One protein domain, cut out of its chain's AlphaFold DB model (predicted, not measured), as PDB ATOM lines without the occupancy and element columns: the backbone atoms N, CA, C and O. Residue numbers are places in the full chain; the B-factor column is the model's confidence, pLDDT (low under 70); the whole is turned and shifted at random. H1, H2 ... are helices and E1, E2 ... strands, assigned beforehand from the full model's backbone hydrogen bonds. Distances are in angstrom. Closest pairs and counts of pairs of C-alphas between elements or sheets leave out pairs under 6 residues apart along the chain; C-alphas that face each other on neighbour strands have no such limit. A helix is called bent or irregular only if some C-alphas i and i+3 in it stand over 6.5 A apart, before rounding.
ATOM      1  N   ASP A  13     137.285 120.397 101.596       55.94
ATOM      2  CA  ASP A  13     138.062 121.627 101.640       55.94
ATOM      3  C   ASP A  13     138.463 121.870 103.094       55.94
ATOM      4  O   ASP A  13     137.716 122.420 103.908       55.94
ATOM      5  N   LEU A  14     139.666 121.410 103.427       57.41
ATOM      6  CA  LEU A  14     140.226 121.531 104.758       57.41
ATOM      7  C   LEU A  14     140.465 122.998 105.143       57.41
ATOM      8  O   LEU A  14     140.778 123.236 106.299       57.41
ATOM      9  N   SER A  15     140.323 123.982 104.251       62.12
ATOM     10  CA  SER A  15     140.413 125.406 104.599       62.12
ATOM     11  C   SER A  15     139.073 126.019 105.035       62.12
ATOM     12  O   SER A  15     139.054 127.093 105.647       62.12
ATOM     13  N   ALA A  16     137.956 125.328 104.788       71.19
ATOM     14  CA  ALA A  16     136.623 125.842 105.065       71.19
ATOM     15  C   ALA A  16     136.361 126.024 106.576       71.19
ATOM     16  O   ALA A  16     136.799 125.205 107.397       71.19
ATOM     17  N   PRO A  17     135.602 127.065 106.982       81.06
ATOM     18  CA  PRO A  17     135.201 127.231 108.371       81.06
ATOM     19  C   PRO A  17     134.413 126.023 108.884       81.06
ATOM     20  O   PRO A  17     133.471 125.565 108.236       81.06
ATOM     21  N   ARG A  18     134.749 125.542 110.081       86.12
ATOM     22  CA  ARG A  18     134.162 124.332 110.665       86.12
ATOM     23  C   ARG A  18     133.743 124.525 112.109       86.12
ATOM     24  O   ARG A  18     134.396 125.234 112.872       86.12
ATOM     25  N   TRP A  19     132.658 123.859 112.485       91.44
ATOM     26  CA  TRP A  19     132.216 123.790 113.871       91.44
ATOM     27  C   TRP A  19     133.003 122.721 114.618       91.44
ATOM     28  O   TRP A  19     133.055 121.567 114.201       91.44
ATOM     29  N   VAL A  20     133.605 123.116 115.733       91.31
ATOM     30  CA  VAL A  20     134.473 122.271 116.549       91.31
ATOM     31  C   VAL A  20     133.979 122.305 117.981       91.31
ATOM     32  O   VAL A  20     133.794 123.376 118.554       91.31
ATOM     33  N   GLU A  21     133.760 121.131 118.563       93.25
ATOM     34  CA  GLU A  21     133.376 121.008 119.966       93.25
ATOM     35  C   GLU A  21     134.577 121.249 120.883       93.25
ATOM     36  O   GLU A  21     135.660 120.691 120.682       93.25
ATOM     37  N   TYR A  22     134.378 122.076 121.911       91.69
ATOM     38  CA  TYR A  22     135.362 122.238 122.969       91.69
ATOM     39  C   TYR A  22     135.283 121.033 123.913       91.69
ATOM     40  O   TYR A  22     134.260 120.830 124.567       91.69
ATOM     41  N   PRO A  23     136.353 120.233 124.050       89.56
ATOM     42  CA  PRO A  23     136.266 118.918 124.679       89.56
ATOM     43  C   PRO A  23     135.918 118.953 126.171       89.56
ATOM     44  O   PRO A  23     135.455 117.952 126.704       89.56
ATOM     45  N   GLN A  24     136.160 120.072 126.862       87.00
ATOM     46  CA  GLN A  24     135.873 120.171 128.296       87.00
ATOM     47  C   GLN A  24     134.432 120.606 128.585       87.00
ATOM     48  O   GLN A  24     133.982 120.431 129.711       87.00
ATOM     49  N   ILE A  25     133.710 121.158 127.602       89.19
ATOM     50  CA  ILE A  25     132.339 121.643 127.789       89.19
ATOM     51  C   ILE A  25     131.437 121.015 126.720       89.19
ATOM     52  O   ILE A  25     131.405 121.492 125.583       89.19
ATOM     53  N   PRO A  26     130.678 119.964 127.072       89.00
ATOM     54  CA  PRO A  26     129.716 119.354 126.165       89.00
ATOM     55  C   PRO A  26     128.716 120.380 125.622       89.00
ATOM     56  O   PRO A  26     128.157 121.180 126.369       89.00
ATOM     57  N   GLY A  27     128.491 120.357 124.308       87.88
ATOM     58  CA  GLY A  27     127.575 121.279 123.632       87.88
ATOM     59  C   GLY A  27     128.156 122.660 123.314       87.88
ATOM     60  O   GLY A  27     127.562 123.366 122.502       87.88
ATOM     61  N   TYR A  28     129.324 123.030 123.856       92.25
ATOM     62  CA  TYR A  28     130.016 124.256 123.459       92.25
ATOM     63  C   TYR A  28     130.787 124.041 122.154       92.25
ATOM     64  O   TYR A  28     131.711 123.227 122.081       92.25
ATOM     65  N   LYS A  29     130.406 124.788 121.116       93.56
ATOM     66  CA  LYS A  29     130.983 124.706 119.772       93.56
ATOM     67  C   LYS A  29     131.574 126.038 119.359       93.56
ATOM     68  O   LYS A  29     130.963 127.081 119.572       93.56
ATOM     69  N   LEU A  30     132.724 125.993 118.702       92.00
ATOM     70  CA  LEU A  30     133.351 127.145 118.070       92.00
ATOM     71  C   LEU A  30     133.344 126.971 116.562       92.00
ATOM     72  O   LEU A  30     133.677 125.903 116.057       92.00
ATOM     73  N   GLN A  31     132.989 128.029 115.845       91.50
ATOM     74  CA  GLN A  31     133.193 128.099 114.411       91.50
ATOM     75  C   GLN A  31     134.617 128.582 114.176       91.50
ATOM     76  O   GLN A  31     134.928 129.751 114.408       91.50
ATOM     77  N   LEU A  32     135.488 127.675 113.754       88.00
ATOM     78  CA  LEU A  32     136.892 127.959 113.515       88.00
ATOM     79  C   LEU A  32     137.153 128.100 112.020       88.00
ATOM     80  O   LEU A  32     136.602 127.348 111.225       88.00
ATOM     81  N   ARG A  33     138.032 129.025 111.654       82.19
ATOM     82  CA  ARG A  33     138.605 129.183 110.317       82.19
ATOM     83  C   ARG A  33     140.120 129.215 110.433       82.19
ATOM     84  O   ARG A  33     140.649 129.705 111.432       82.19
ATOM     85  N   LEU A  34     140.815 128.724 109.416       72.44
ATOM     86  CA  LEU A  34     142.234 129.020 109.325       72.44
ATOM     87  C   LEU A  34     142.383 130.516 109.036       72.44
ATOM     88  O   LEU A  34     141.684 131.035 108.163       72.44
ATOM     89  N   PRO A  35     143.216 131.239 109.803       61.84
ATOM     90  CA  PRO A  35     143.505 132.614 109.461       61.84
ATOM     91  C   PRO A  35     144.103 132.618 108.053       61.84
ATOM     92  O   PRO A  35     144.926 131.759 107.723       61.84
ATOM     93  N   ASP A  36     143.664 133.563 107.221       56.62
ATOM     94  CA  ASP A  36     144.210 133.780 105.882       56.62
ATOM     95  C   ASP A  36     145.591 134.428 106.042       56.62
ATOM     96  O   ASP A  36     145.804 135.622 105.846       56.62
ATOM     97  N   VAL A  37     146.508 133.649 106.614       51.31
ATOM     98  CA  VAL A  37     147.859 134.071 106.931       51.31
ATOM     99  C   VAL A  37     148.597 134.034 105.606       51.31
ATOM    100  O   VAL A  37     148.712 132.940 105.035       51.31
ATOM    101  N   PRO A  38     149.099 135.186 105.119       48.00
ATOM    102  CA  PRO A  38     149.928 135.226 103.929       48.00
ATOM    103  C   PRO A  38     151.023 134.169 104.043       48.00
ATOM    104  O   PRO A  38     151.573 133.957 105.127       48.00
ATOM    105  N   GLU A  39     151.354 133.503 102.942       43.16
ATOM    106  CA  GLU A  39     152.350 132.427 102.918       43.16
ATOM    107  C   GLU A  39     153.671 132.836 103.601       43.16
ATOM    108  O   GLU A  39     154.276 132.042 104.315       43.16
ATOM    109  N   SER A  40     154.049 134.115 103.520       36.66
ATOM    110  CA  SER A  40     155.184 134.716 104.235       36.66
ATOM    111  C   SER A  40     155.097 134.624 105.767       36.66
ATOM    112  O   SER A  40     156.097 134.339 106.427       36.66
ATOM    113  N   ALA A  41     153.913 134.798 106.353       43.41
ATOM    114  CA  ALA A  41     153.679 134.635 107.785       43.41
ATOM    115  C   ALA A  41     153.542 133.150 108.187       43.41
ATOM    116  O   ALA A  41     153.942 132.783 109.295       43.41
ATOM    117  N   ARG A  42     153.119 132.260 107.270       48.97
ATOM    118  CA  ARG A  42     153.220 130.794 107.463       48.97
ATOM    119  C   ARG A  42     154.673 130.319 107.434       48.97
ATOM    120  O   ARG A  42     155.055 129.480 108.247       48.97
ATOM    121  N   ILE A  43     155.497 130.868 106.540       41.09
ATOM    122  CA  ILE A  43     156.939 130.599 106.450       41.09
ATOM    123  C   ILE A  43     157.646 131.094 107.716       41.09
ATOM    124  O   ILE A  43     158.421 130.335 108.295       41.09
ATOM    125  N   MET A  44     157.321 132.294 108.215       40.09
ATOM    126  CA  MET A  44     157.808 132.767 109.518       40.09
ATOM    127  C   MET A  44     157.371 131.842 110.664       40.09
ATOM    128  O   MET A  44     158.210 131.407 111.449       40.09
ATOM    129  N   GLY A  45     156.092 131.450 110.722       43.09
ATOM    130  CA  GLY A  45     155.585 130.509 111.727       43.09
ATOM    131  C   GLY A  45     156.251 129.127 111.665       43.09
ATOM    132  O   GLY A  45     156.538 128.527 112.700       43.09
ATOM    133  N   ARG A  46     156.564 128.628 110.464       43.62
ATOM    134  CA  ARG A  46     157.254 127.346 110.229       43.62
ATOM    135  C   ARG A  46     158.744 127.393 110.548       43.62
ATOM    136  O   ARG A  46     159.245 126.441 111.146       43.62
ATOM    137  N   ALA A  47     159.430 128.477 110.189       38.66
ATOM    138  CA  ALA A  47     160.825 128.711 110.553       38.66
ATOM    139  C   ALA A  47     160.990 128.767 112.083       38.66
ATOM    140  O   ALA A  47     161.913 128.164 112.624       38.66
ATOM    141  N   MET A  48     160.028 129.371 112.791       43.19
ATOM    142  CA  MET A  48     160.022 129.484 114.258       43.19
ATOM    143  C   MET A  48     159.489 128.239 115.005       43.19
ATOM    144  O   MET A  48     159.709 128.097 116.206       43.19
ATOM    145  N   LEU A  49     158.789 127.313 114.330       42.16
ATOM    146  CA  LEU A  49     158.303 126.045 114.911       42.16
ATOM    147  C   LEU A  49     159.349 124.915 114.892       42.16
ATOM    148  O   LEU A  49     159.191 123.942 115.632       42.16
ATOM    149  N   LYS A  50     160.389 125.011 114.051       39.44
ATOM    150  CA  LYS A  50     161.516 124.056 114.017       39.44
ATOM    151  C   LYS A  50     162.644 124.405 115.000       39.44
ATOM    152  O   LYS A  50     163.416 123.517 115.345       39.44
ATOM    153  N   GLY A  51     162.692 125.636 115.500       39.03
ATOM    154  CA  GLY A  51     163.575 126.082 116.578       39.03
ATOM    155  C   GLY A  51     162.948 127.308 117.232       39.03
ATOM    156  O   GLY A  51     162.652 128.273 116.535       39.03
ATOM    157  N   GLY A  52     162.645 127.240 118.532       52.94
ATOM    158  CA  GLY A  52     161.967 128.334 119.238       52.94
ATOM    159  C   GLY A  52     162.748 129.648 119.169       52.94
ATOM    160  O   GLY A  52     163.962 129.589 119.141       52.94
ATOM    161  N   LEU A  53     162.053 130.799 119.189       49.81
ATOM    162  CA  LEU A  53     162.566 132.158 118.891       49.81
ATOM    163  C   LEU A  53     163.300 132.245 117.520       49.81
ATOM    164  O   LEU A  53     163.905 131.284 117.076       49.81
ATOM    165  N   PRO A  54     163.240 133.349 116.757       49.50
ATOM    166  CA  PRO A  54     164.052 133.491 115.535       49.50
ATOM    167  C   PRO A  54     165.554 133.322 115.838       49.50
ATOM    168  O   PRO A  54     165.968 133.600 116.957       49.50
ATOM    169  N   ALA A  73     163.082 140.087 125.376       55.84
ATOM    170  CA  ALA A  73     161.851 140.109 126.158       55.84
ATOM    171  C   ALA A  73     160.718 140.821 125.397       55.84
ATOM    172  O   ALA A  73     159.608 140.298 125.340       55.84
ATOM    173  N   LEU A  74     161.012 141.953 124.749       54.41
ATOM    174  CA  LEU A  74     160.048 142.711 123.950       54.41
ATOM    175  C   LEU A  74     159.537 141.898 122.752       54.41
ATOM    176  O   LEU A  74     158.332 141.763 122.566       54.41
ATOM    177  N   ALA A  75     160.436 141.251 122.009       59.44
ATOM    178  CA  ALA A  75     160.063 140.390 120.890       59.44
ATOM    179  C   ALA A  75     159.251 139.151 121.323       59.44
ATOM    180  O   ALA A  75     158.379 138.684 120.590       59.44
ATOM    181  N   ALA A  76     159.506 138.612 122.521       56.25
ATOM    182  CA  ALA A  76     158.700 137.531 123.085       56.25
ATOM    183  C   ALA A  76     157.286 138.002 123.472       56.25
ATOM    184  O   ALA A  76     156.324 137.258 123.278       56.25
ATOM    185  N   VAL A  77     157.150 139.230 123.984       56.69
ATOM    186  CA  VAL A  77     155.851 139.854 124.283       56.69
ATOM    187  C   VAL A  77     155.067 140.119 122.996       56.69
ATOM    188  O   VAL A  77     153.910 139.705 122.906       56.69
ATOM    189  N   ASP A  78     155.709 140.693 121.976       64.44
ATOM    190  CA  ASP A  78     155.105 140.915 120.655       64.44
ATOM    191  C   ASP A  78     154.633 139.602 120.021       64.44
ATOM    192  O   ASP A  78     153.567 139.536 119.409       64.44
ATOM    193  N   TRP A  79     155.380 138.513 120.220       57.03
ATOM    194  CA  TRP A  79     154.988 137.185 119.755       57.03
ATOM    195  C   TRP A  79     153.758 136.619 120.476       57.03
ATOM    196  O   TRP A  79     152.887 136.033 119.830       57.03
ATOM    197  N   VAL A  80     153.670 136.762 121.801       61.75
ATOM    198  CA  VAL A  80     152.504 136.293 122.572       61.75
ATOM    199  C   VAL A  80     151.250 137.050 122.148       61.75
ATOM    200  O   VAL A  80     150.210 136.427 121.926       61.75
ATOM    201  N   GLU A  81     151.356 138.366 121.969       67.44
ATOM    202  CA  GLU A  81     150.248 139.182 121.481       67.44
ATOM    203  C   GLU A  81     149.894 138.814 120.030       67.44
ATOM    204  O   GLU A  81     148.721 138.668 119.699       67.44
ATOM    205  N   HIS A  82     150.876 138.523 119.173       64.50
ATOM    206  CA  HIS A  82     150.619 138.045 117.814       64.50
ATOM    207  C   HIS A  82     149.920 136.673 117.780       64.50
ATOM    208  O   HIS A  82     148.975 136.467 117.019       64.50
ATOM    209  N   GLN A  83     150.336 135.726 118.628       63.72
ATOM    210  CA  GLN A  83     149.677 134.422 118.773       63.72
ATOM    211  C   GLN A  83     148.245 134.566 119.287       63.72
ATOM    212  O   GLN A  83     147.352 133.859 118.811       63.72
ATOM    213  N   LEU A  84     148.018 135.483 120.228       69.12
ATOM    214  CA  LEU A  84     146.687 135.831 120.704       69.12
ATOM    215  C   LEU A  84     145.834 136.364 119.550       69.12
ATOM    216  O   LEU A  84     144.768 135.814 119.299       69.12
ATOM    217  N   GLN A  85     146.325 137.348 118.796       69.31
ATOM    218  CA  GLN A  85     145.614 137.919 117.650       69.31
ATOM    219  C   GLN A  85     145.254 136.848 116.612       69.31
ATOM    220  O   GLN A  85     144.093 136.733 116.234       69.31
ATOM    221  N   LEU A  86     146.199 135.990 116.214       68.38
ATOM    222  CA  LEU A  86     145.927 134.871 115.300       68.38
ATOM    223  C   LEU A  86     144.841 133.929 115.835       68.38
ATOM    224  O   LEU A  86     143.963 133.494 115.092       68.38
ATOM    225  N   THR A  87     144.892 133.632 117.133       70.25
ATOM    226  CA  THR A  87     143.919 132.776 117.816       70.25
ATOM    227  C   THR A  87     142.529 133.425 117.843       70.25
ATOM    228  O   THR A  87     141.534 132.735 117.635       70.25
ATOM    229  N   LEU A  88     142.452 134.747 118.023       72.88
ATOM    230  CA  LEU A  88     141.205 135.513 117.943       72.88
ATOM    231  C   LEU A  88     140.651 135.545 116.513       72.88
ATOM    232  O   LEU A  88     139.463 135.308 116.314       72.88
ATOM    233  N   PHE A  89     141.505 135.750 115.506       77.25
ATOM    234  CA  PHE A  89     141.108 135.735 114.093       77.25
ATOM    235  C   PHE A  89     140.573 134.378 113.629       77.25
ATOM    236  O   PHE A  89     139.705 134.327 112.747       77.25
ATOM    237  N   ALA A  90     141.081 133.294 114.219       81.44
ATOM    238  CA  ALA A  90     140.674 131.936 113.900       81.44
ATOM    239  C   ALA A  90     139.243 131.609 114.355       81.44
ATOM    240  O   ALA A  90     138.660 130.660 113.840       81.44
ATOM    241  N   VAL A  91     138.647 132.368 115.280       85.31
ATOM    242  CA  VAL A  91     137.278 132.122 115.755       85.31
ATOM    243  C   VAL A  91     136.307 133.071 115.054       85.31
ATOM    244  O   VAL A  91     136.353 134.283 115.237       85.31
ATOM    245  N   ALA A  92     135.402 132.514 114.254       84.38
ATOM    246  CA  ALA A  92     134.350 133.259 113.561       84.38
ATOM    247  C   ALA A  92     133.050 133.367 114.376       84.38
ATOM    248  O   ALA A  92     132.234 134.250 114.124       84.38
ATOM    249  N   GLY A  93     132.854 132.471 115.345       87.25
ATOM    250  CA  GLY A  93     131.648 132.421 116.162       87.25
ATOM    251  C   GLY A  93     131.699 131.318 117.211       87.25
ATOM    252  O   GLY A  93     132.610 130.486 117.218       87.25
ATOM    253  N   TRP A  94     130.692 131.276 118.083       91.69
ATOM    254  CA  TRP A  94     130.474 130.157 118.996       91.69
ATOM    255  C   TRP A  94     128.991 129.896 119.263       91.69
ATOM    256  O   TRP A  94     128.153 130.748 118.968       91.69
ATOM    257  N   GLN A  95     128.669 128.737 119.838       91.31
ATOM    258  CA  GLN A  95     127.320 128.340 120.261       91.31
ATOM    259  C   GLN A  95     127.385 127.446 121.507       91.31
ATOM    260  O   GLN A  95     128.357 126.713 121.683       91.31
ATOM    261  N   GLY A  96     126.358 127.491 122.364       87.44
ATOM    262  CA  GLY A  96     126.220 126.581 123.513       87.44
ATOM    263  C   GLY A  96     127.106 126.898 124.727       87.44
ATOM    264  O   GLY A  96     127.191 126.094 125.658       87.44
ATOM    265  N   LEU A  97     127.771 128.061 124.759       88.25
ATOM    266  CA  LEU A  97     128.478 128.515 125.958       88.25
ATOM    267  C   LEU A  97     127.481 129.098 126.961       88.25
ATOM    268  O   LEU A  97     126.838 130.098 126.661       88.25
ATOM    269  N   ARG A  98     127.381 128.515 128.156       85.88
ATOM    270  CA  ARG A  98     126.477 128.959 129.225       85.88
ATOM    271  C   ARG A  98     127.237 129.599 130.372       85.88
ATOM    272  O   ARG A  98     128.431 129.348 130.546       85.88
ATOM    273  N   VAL A  99     126.541 130.387 131.187       81.00
ATOM    274  CA  VAL A  99     127.129 131.031 132.375       81.00
ATOM    275  C   VAL A  99     127.726 130.002 133.339       81.00
ATOM    276  O   VAL A  99     128.827 130.213 133.842       81.00
ATOM    277  N   GLU A 100     127.067 128.862 133.552       82.50
ATOM    278  CA  GLU A 100     127.591 127.780 134.400       82.50
ATOM    279  C   GLU A 100     128.942 127.219 133.915       82.50
ATOM    280  O   GLU A 100     129.800 126.851 134.722       82.50
ATOM    281  N   HIS A 101     129.186 127.226 132.600       86.31
ATOM    282  CA  HIS A 101     130.436 126.755 132.005       86.31
ATOM    283  C   HIS A 101     131.614 127.706 132.275       86.31
ATOM    284  O   HIS A 101     132.773 127.284 132.231       86.31
ATOM    285  N   LEU A 102     131.350 128.974 132.618       82.81
ATOM    286  CA  LEU A 102     132.403 129.943 132.936       82.81
ATOM    287  C   LEU A 102     133.222 129.535 134.156       82.81
ATOM    288  O   LEU A 102     134.413 129.821 134.195       82.81
ATOM    289  N   ALA A 103     132.629 128.830 135.122       79.38
ATOM    290  CA  ALA A 103     133.367 128.341 136.284       79.38
ATOM    291  C   ALA A 103     134.453 127.320 135.897       79.38
ATOM    292  O   ALA A 103     135.499 127.264 136.544       79.38
ATOM    293  N   GLN A 104     134.224 126.545 134.830       81.12
ATOM    294  CA  GLN A 104     135.186 125.571 134.307       81.12
ATOM    295  C   GLN A 104     136.288 126.254 133.489       81.12
ATOM    296  O   GLN A 104     137.459 125.894 133.597       81.12
ATOM    297  N   LEU A 105     135.929 127.269 132.697       82.25
ATOM    298  CA  LEU A 105     136.885 128.024 131.883       82.25
ATOM    299  C   LEU A 105     137.737 128.983 132.718       82.25
ATOM    300  O   LEU A 105     138.904 129.209 132.400       82.25
ATOM    301  N   LEU A 106     137.162 129.570 133.763       83.12
ATOM    302  CA  LEU A 106     137.736 130.680 134.519       83.12
ATOM    303  C   LEU A 106     137.655 130.397 136.029       83.12
ATOM    304  O   LEU A 106     136.972 131.122 136.764       83.12
ATOM    305  N   PRO A 107     138.352 129.356 136.520       73.25
ATOM    306  CA  PRO A 107     138.258 128.950 137.915       73.25
ATOM    307  C   PRO A 107     138.666 130.098 138.848       73.25
ATOM    308  O   PRO A 107     139.738 130.690 138.714       73.25
ATOM    309  N   GLY A 108     137.784 130.426 139.798       67.69
ATOM    310  CA  GLY A 108     138.030 131.435 140.833       67.69
ATOM    311  C   GLY A 108     137.925 132.897 140.383       67.69
ATOM    312  O   GLY A 108     138.253 133.787 141.167       67.69
ATOM    313  N   ARG A 109     137.464 133.183 139.156       68.19
ATOM    314  CA  ARG A 109     137.305 134.563 138.668       68.19
ATOM    315  C   ARG A 109     135.844 135.005 138.679       68.19
ATOM    316  O   ARG A 109     134.955 134.268 138.268       68.19
ATOM    317  N   LYS A 110     135.597 136.246 139.112       65.81
ATOM    318  CA  LYS A 110     134.320 136.933 138.867       65.81
ATOM    319  C   LYS A 110     134.356 137.497 137.453       65.81
ATOM    320  O   LYS A 110     135.242 138.286 137.136       65.81
ATOM    321  N   VAL A 111     133.413 137.081 136.619       66.06
ATOM    322  CA  VAL A 111     133.408 137.385 135.187       66.06
ATOM    323  C   VAL A 111     132.218 138.278 134.871       66.06
ATOM    324  O   VAL A 111     131.097 137.983 135.280       66.06
ATOM    325  N   LYS A 112     132.467 139.373 134.149       64.88
ATOM    326  CA  LYS A 112     131.421 140.172 133.510       64.88
ATOM    327  C   LYS A 112     131.499 139.896 132.014       64.88
ATOM    328  O   LYS A 112     132.442 140.341 131.373       64.88
ATOM    329  N   MET A 113     130.550 139.129 131.492       68.56
ATOM    330  CA  MET A 113     130.439 138.807 130.067       68.56
ATOM    331  C   MET A 113     129.065 139.210 129.550       68.56
ATOM    332  O   MET A 113     128.094 139.236 130.313       68.56
ATOM    333  N   GLN A 114     128.995 139.537 128.262       64.31
ATOM    334  CA  GLN A 114     127.729 139.860 127.609       64.31
ATOM    335  C   GLN A 114     126.902 138.589 127.396       64.31
ATOM    336  O   GLN A 114     127.424 137.554 126.977       64.31
ATOM    337  N   SER A 115     125.611 138.677 127.708       64.38
ATOM    338  CA  SER A 115     124.630 137.619 127.466       64.38
ATOM    339  C   SER A 115     123.987 137.756 126.087       64.38
ATOM    340  O   SER A 115     124.034 138.828 125.479       64.38
ATOM    341  N   ALA A 116     123.311 136.702 125.617       54.56
ATOM    342  CA  ALA A 116     122.569 136.703 124.351       54.56
ATOM    343  C   ALA A 116     121.411 137.734 124.244       54.56
ATOM    344  O   ALA A 116     120.718 137.753 123.233       54.56
ATOM    345  N   GLY A 117     121.223 138.617 125.236       55.62
ATOM    346  CA  GLY A 117     120.219 139.688 125.259       55.62
ATOM    347  C   GLY A 117     120.771 141.115 125.397       55.62
ATOM    348  O   GLY A 117     119.991 142.032 125.620       55.62
ATOM    349  N   GLY A 118     122.088 141.326 125.286       54.28
ATOM    350  CA  GLY A 118     122.700 142.665 125.241       54.28
ATOM    351  C   GLY A 118     122.990 143.320 126.597       54.28
ATOM    352  O   GLY A 118     123.901 144.141 126.677       54.28
ATOM    353  N   ASP A 119     122.323 142.906 127.677       54.72
ATOM    354  CA  ASP A 119     122.636 143.409 129.016       54.72
ATOM    355  C   ASP A 119     123.776 142.620 129.678       54.72
ATOM    356  O   ASP A 119     123.788 141.381 129.756       54.72
ATOM    357  N   ALA A 120     124.766 143.372 130.162       52.28
ATOM    358  CA  ALA A 120     125.863 142.864 130.967       52.28
ATOM    359  C   ALA A 120     125.385 142.634 132.411       52.28
ATOM    360  O   ALA A 120     124.993 143.567 133.106       52.28
ATOM    361  N   CYS A 121     125.517 141.390 132.879       52.38
ATOM    362  CA  CYS A 121     125.361 140.955 134.273       52.38
ATOM    363  C   CYS A 121     123.964 141.065 134.916       52.38
ATOM    364  O   CYS A 121     123.725 141.924 135.756       52.38
ATOM    365  N   ALA A 122     123.133 140.051 134.665       46.41
ATOM    366  CA  ALA A 122     122.371 139.303 135.682       46.41
ATOM    367  C   ALA A 122     121.761 138.057 135.019       46.41
ATOM    368  O   ALA A 122     120.549 137.875 134.985       46.41
ATOM    369  N   THR A 123     122.592 137.234 134.385       57.69
ATOM    370  CA  THR A 123     122.106 136.094 133.611       57.69
ATOM    371  C   THR A 123     121.953 134.866 134.496       57.69
ATOM    372  O   THR A 123     122.854 134.524 135.265       57.69
ATOM    373  N   ALA A 124     120.801 134.208 134.386       63.66
ATOM    374  CA  ALA A 124     120.564 132.903 134.983       63.66
ATOM    375  C   ALA A 124     121.689 131.916 134.581       63.66
ATOM    376  O   ALA A 124     122.269 132.061 133.502       63.66
ATOM    377  N   PRO A 125     122.060 130.951 135.441       65.88
ATOM    378  CA  PRO A 125     123.200 130.057 135.198       65.88
ATOM    379  C   PRO A 125     123.081 129.227 133.905       65.88
ATOM    380  O   PRO A 125     124.098 128.863 133.315       65.88
ATOM    381  N   ASP A 126     121.857 128.984 133.443       73.06
ATOM    382  CA  ASP A 126     121.504 128.288 132.204       73.06
ATOM    383  C   ASP A 126     121.497 129.192 130.959       73.06
ATOM    384  O   ASP A 126     121.378 128.693 129.839       73.06
ATOM    385  N   ALA A 127     121.649 130.508 131.125       78.44
ATOM    386  CA  ALA A 127     121.643 131.446 130.015       78.44
ATOM    387  C   ALA A 127     122.886 131.288 129.130       78.44
ATOM    388  O   ALA A 127     124.016 131.159 129.613       78.44
ATOM    389  N   GLU A 128     122.670 131.362 127.818       82.75
ATOM    390  CA  GLU A 128     123.740 131.317 126.829       82.75
ATOM    391  C   GLU A 128     124.414 132.686 126.652       82.75
ATOM    392  O   GLU A 128     123.785 133.750 126.667       82.75
ATOM    393  N   LEU A 129     125.735 132.647 126.488       81.00
ATOM    394  CA  LEU A 129     126.572 133.805 126.216       81.00
ATOM    395  C   LEU A 129     126.624 134.059 124.715       81.00
ATOM    396  O   LEU A 129     126.952 133.167 123.926       81.00
ATOM    397  N   SER A 130     126.357 135.301 124.322       82.06
ATOM    398  CA  SER A 130     126.538 135.729 122.941       82.06
ATOM    399  C   SER A 130     128.007 135.675 122.557       82.06
ATOM    400  O   SER A 130     128.911 135.951 123.354       82.06
ATOM    401  N   PHE A 131     128.236 135.326 121.295       84.19
ATOM    402  CA  PHE A 131     129.528 135.549 120.683       84.19
ATOM    403  C   PHE A 131     129.719 137.053 120.480       84.19
ATOM    404  O   PHE A 131     128.957 137.684 119.747       84.19
ATOM    405  N   CYS A 132     130.747 137.610 121.111       83.44
ATOM    406  CA  CYS A 132     131.288 138.918 120.773       83.44
ATOM    407  C   CYS A 132     132.820 138.894 120.908       83.44
ATOM    408  O   CYS A 132     133.349 138.088 121.689       83.44
ATOM    409  N   PRO A 133     133.541 139.741 120.150       79.12
ATOM    410  CA  PRO A 133     135.002 139.786 120.182       79.12
ATOM    411  C   PRO A 133     135.572 139.989 121.590       79.12
ATOM    412  O   PRO A 133     136.562 139.356 121.945       79.12
ATOM    413  N   GLU A 134     134.915 140.794 122.425       81.81
ATOM    414  CA  GLU A 134     135.364 141.110 123.782       81.81
ATOM    415  C   GLU A 134     135.255 139.896 124.716       81.81
ATOM    416  O   GLU A 134     136.173 139.612 125.489       81.81
ATOM    417  N   ASN A 135     134.153 139.138 124.630       83.56
ATOM    418  CA  ASN A 135     133.989 137.900 125.394       83.56
ATOM    419  C   ASN A 135     135.036 136.858 124.965       83.56
ATOM    420  O   ASN A 135     135.598 136.152 125.808       83.56
ATOM    421  N   LEU A 136     135.315 136.762 123.661       84.12
ATOM    422  CA  LEU A 136     136.333 135.860 123.134       84.12
ATOM    423  C   LEU A 136     137.732 136.251 123.624       84.12
ATOM    424  O   LEU A 136     138.443 135.401 124.156       84.12
ATOM    425  N   GLU A 137     138.114 137.522 123.492       82.38
ATOM    426  CA  GLU A 137     139.402 138.026 123.973       82.38
ATOM    427  C   GLU A 137     139.582 137.745 125.464       82.38
ATOM    428  O   GLU A 137     140.626 137.236 125.883       82.38
ATOM    429  N   PHE A 138     138.538 137.981 126.259       83.44
ATOM    430  CA  PHE A 138     138.561 137.682 127.683       83.44
ATOM    431  C   PHE A 138     138.820 136.192 127.955       83.44
ATOM    432  O   PHE A 138     139.648 135.861 128.808       83.44
ATOM    433  N   LEU A 139     138.157 135.278 127.232       83.94
ATOM    434  CA  LEU A 139     138.407 133.841 127.378       83.94
ATOM    435  C   LEU A 139     139.832 133.466 126.980       83.94
ATOM    436  O   LEU A 139     140.485 132.745 127.729       83.94
ATOM    437  N   VAL A 140     140.345 133.958 125.851       83.75
ATOM    438  CA  VAL A 140     141.699 133.593 125.408       83.75
ATOM    439  C   VAL A 140     142.769 134.159 126.353       83.75
ATOM    440  O   VAL A 140     143.748 133.472 126.645       83.75
ATOM    441  N   ARG A 141     142.576 135.365 126.909       80.88
ATOM    442  CA  ARG A 141     143.523 135.966 127.867       80.88
ATOM    443  C   ARG A 141     143.467 135.349 129.264       80.88
ATOM    444  O   ARG A 141     144.472 135.363 129.975       80.88
ATOM    445  N   HIS A 142     142.309 134.855 129.705       82.31
ATOM    446  CA  HIS A 142     142.118 134.464 131.109       82.31
ATOM    447  C   HIS A 142     141.850 132.979 131.340       82.31
ATOM    448  O   HIS A 142     142.017 132.516 132.470       82.31
ATOM    449  N   SER A 143     141.498 132.225 130.301       84.69
ATOM    450  CA  SER A 143     141.361 130.774 130.356       84.69
ATOM    451  C   SER A 143     142.554 130.112 129.673       84.69
ATOM    452  O   SER A 143     142.548 129.841 128.472       84.69
ATOM    453  N   VAL A 144     143.593 129.821 130.459       80.06
ATOM    454  CA  VAL A 144     144.781 129.087 129.985       80.06
ATOM    455  C   VAL A 144     144.410 127.747 129.323       80.06
ATOM    456  O   VAL A 144     144.948 127.465 128.252       80.06
ATOM    457  N   PRO A 145     143.490 126.924 129.875       82.31
ATOM    458  CA  PRO A 145     143.100 125.667 129.232       82.31
ATOM    459  C   PRO A 145     142.463 125.870 127.854       82.31
ATOM    460  O   PRO A 145     142.830 125.178 126.904       82.31
ATOM    461  N   PHE A 146     141.559 126.846 127.737       86.19
ATOM    462  CA  PHE A 146     140.880 127.168 126.485       86.19
ATOM    463  C   PHE A 146     141.851 127.709 125.437       86.19
ATOM    464  O   PHE A 146     141.891 127.205 124.316       86.19
ATOM    465  N   SER A 147     142.683 128.676 125.827       82.81
ATOM    466  CA  SER A 147     143.712 129.274 124.975       82.81
ATOM    467  C   SER A 147     144.685 128.223 124.432       82.81
ATOM    468  O   SER A 147     144.864 128.103 123.221       82.81
ATOM    469  N   ASN A 148     145.224 127.364 125.306       81.44
ATOM    470  CA  ASN A 148     146.144 126.297 124.905       81.44
ATOM    471  C   ASN A 148     145.502 125.301 123.935       81.44
ATOM    472  O   ASN A 148     146.143 124.875 122.971       81.44
ATOM    473  N   TRP A 149     144.251 124.910 124.190       88.44
ATOM    474  CA  TRP A 149     143.521 124.018 123.297       88.44
ATOM    475  C   TRP A 149     143.301 124.662 121.927       88.44
ATOM    476  O   TRP A 149     143.617 124.039 120.915       88.44
ATOM    477  N   LEU A 150     142.824 125.908 121.892       84.75
ATOM    478  CA  LEU A 150     142.494 126.605 120.654       84.75
ATOM    479  C   LEU A 150     143.747 126.833 119.802       84.75
ATOM    480  O   LEU A 150     143.766 126.473 118.625       84.75
ATOM    481  N   SER A 151     144.834 127.327 120.404       79.56
ATOM    482  CA  SER A 151     146.107 127.500 119.698       79.56
ATOM    483  C   SER A 151     146.664 126.171 119.185       79.56
ATOM    484  O   SER A 151     147.178 126.115 118.068       79.56
ATOM    485  N   LYS A 152     146.560 125.081 119.958       81.56
ATOM    486  CA  LYS A 152     146.978 123.752 119.490       81.56
ATOM    487  C   LYS A 152     146.127 123.288 118.308       81.56
ATOM    488  O   LYS A 152     146.685 122.847 117.309       81.56
ATOM    489  N   TYR A 153     144.806 123.423 118.403       85.12
ATOM    490  CA  TYR A 153     143.883 122.997 117.358       85.12
ATOM    491  C   TYR A 153     144.145 123.726 116.036       85.12
ATOM    492  O   TYR A 153     144.280 123.082 115.000       85.12
ATOM    493  N   VAL A 154     144.281 125.057 116.074       79.88
ATOM    494  CA  VAL A 154     144.571 125.873 114.884       79.88
ATOM    495  C   VAL A 154     145.914 125.480 114.259       79.88
ATOM    496  O   VAL A 154     146.001 125.339 113.043       79.88
ATOM    497  N   ARG A 155     146.950 125.219 115.068       76.56
ATOM    498  CA  ARG A 155     148.263 124.766 114.570       76.56
ATOM    499  C   ARG A 155     148.219 123.375 113.946       76.56
ATOM    500  O   ARG A 155     148.846 123.146 112.914       76.56
ATOM    501  N   ASP A 156     147.534 122.431 114.584       81.75
ATOM    502  CA  ASP A 156     147.405 121.070 114.062       81.75
ATOM    503  C   ASP A 156     146.591 121.072 112.761       81.75
ATOM    504  O   ASP A 156     146.932 120.349 111.824       81.75
ATOM    505  N   TRP A 157     145.583 121.943 112.668       79.19
ATOM    506  CA  TRP A 157     144.809 122.162 111.452       79.19
ATOM    507  C   TRP A 157     145.653 122.750 110.315       79.19
ATOM    508  O   TRP A 157     145.678 122.179 109.226       79.19
ATOM    509  N   ASP A 158     146.410 123.817 110.573       75.44
ATOM    510  CA  ASP A 158     147.308 124.428 109.584       75.44
ATOM    511  C   ASP A 158     148.318 123.402 109.040       75.44
ATOM    512  O   ASP A 158     148.484 123.237 107.831       75.44
ATOM    513  N   ARG A 159     148.913 122.596 109.931       76.31
ATOM    514  CA  ARG A 159     149.820 121.502 109.545       76.31
ATOM    515  C   ARG A 159     149.153 120.455 108.660       76.31
ATOM    516  O   ARG A 159     149.835 119.893 107.802       76.31
ATOM    517  N   GLN A 160     147.882 120.137 108.892       78.50
ATOM    518  CA  GLN A 160     147.139 119.192 108.057       78.50
ATOM    519  C   GLN A 160     146.907 119.768 106.663       78.50
ATOM    520  O   GLN A 160     147.238 119.091 105.691       78.50
ATOM    521  N   VAL A 161     146.439 121.017 106.575       72.12
ATOM    522  CA  VAL A 161     146.212 121.700 105.293       72.12
ATOM    523  C   VAL A 161     147.493 121.757 104.484       72.12
ATOM    524  O   VAL A 161     147.514 121.276 103.357       72.12
ATOM    525  N   THR A 162     148.607 122.203 105.067       72.19
ATOM    526  CA  THR A 162     149.818 122.300 104.251       72.19
ATOM    527  C   THR A 162     150.406 120.943 103.859       72.19
ATOM    528  O   THR A 162     151.116 120.837 102.864       72.19
ATOM    529  N   ARG A 163     150.198 119.892 104.665       76.06
ATOM    530  CA  ARG A 163     150.598 118.532 104.266       76.06
ATOM    531  C   ARG A 163     149.760 118.040 103.094       76.06
ATOM    532  O   ARG A 163     150.279 117.270 102.293       76.06
TER     533      ARG A 163
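AT A GLANCE: This is residues 13 to 54 and 73 to 163 of the 184 residues of an uncharacterized protein of Deltaproteobacteria bacterium (UniProt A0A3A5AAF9). A small three-stranded sheet, E1, E2 and E3, has two helices, H4 and H5, grazing it; these make a corner with each other, and residues 83 to 88 of H2 pack on them. H1 lies off at one end of the longest axis, where residues 47 to 52 stick out, and the long loop of residues 106 to 132, after the short helix H3, lies at the opposite end. The printed part has 133 residues, with five named helices and three named strands in the order E1, E2, H1, H2, E3, H3, H4, H5. The sheet's order is E1, E2, E3, all antiparallel, and the class is mostly helix. The whole is compact, with a radius of gyration of the C-alphas of 16.0 A and spans of 47 by 39 by 24 A.

HOW THE PARTS SIT: E1, residues 18 to 21, and E2, residues 29 to 32, form a hairpin, with N 20 and O 30 within hydrogen-bond range at 2.8 A. E3, residues 91 to 95, is antiparallel to E2, with N 29 and O 95 at 2.9 A. H1, residues 39 to 50, touches no helix and is not on the sheet. H2, residues 73 to 89, touches H4, residues 133 to 142, with its residues 84 to 88 alone, at a steep tilt of 47 degrees, opposite ways; the closest C-alphas, of Leu 88 and Glu 137, are 6.8 A apart. H2 also touches H5, residues 144 to 163, with its residues 83 to 87 alone, about perpendicular at 77 degrees; the closest C-alphas, of Thr 87 and Ser 151, are 6.0 A apart. H4 and H5 touch only at the corner, where the closest C-alphas, of Val 140 and Ser 147, are 4.8 A apart. H4 only grazes the sheet with residues 133 to 136, and H5 with residues 150 to 154. H3, residues 99 to 105, is close to but not clearly touching H5; the closest C-alphas, of Leu 105 and Phe 146, are 6.8 A apart. Every O i to N i+4 pair is within hydrogen-bond range in H1, H2, H4 and H5; in H3 it is 1 of 3, beside 4 of 4 O i to N i+3 pairs.

IN THESE COORDINATES: E1 begins at C-alpha 18 (134.162, 124.332, 110.665) and is 9.9 A long, E2 9.2 A and E3 11.6 A. H1 measures 16.7 A, H2 24.4 A, H3 10.2 A and H4 14.1 A. H5, 28.4 A, ends at C-alpha 163 (150.598, 118.532, 104.266). H3 is neither bent nor irregular, but only just: C-alphas 100 and 103 are 6.1 A apart.

THE WHOLE: The C-alphas of Pro 54 and Ala 124 are the two farthest apart, 47.6 A. Residues 55 to 72 are not printed, and C-alphas 54 and 73 are 12.7 A apart across the cut. The link from H3 to H4 is long, 27 residues. Mean pLDDT of the printed part is 71.5; residues 13 to 15, 35 to 54, 73 to 86 and 108 to 125 are under 70.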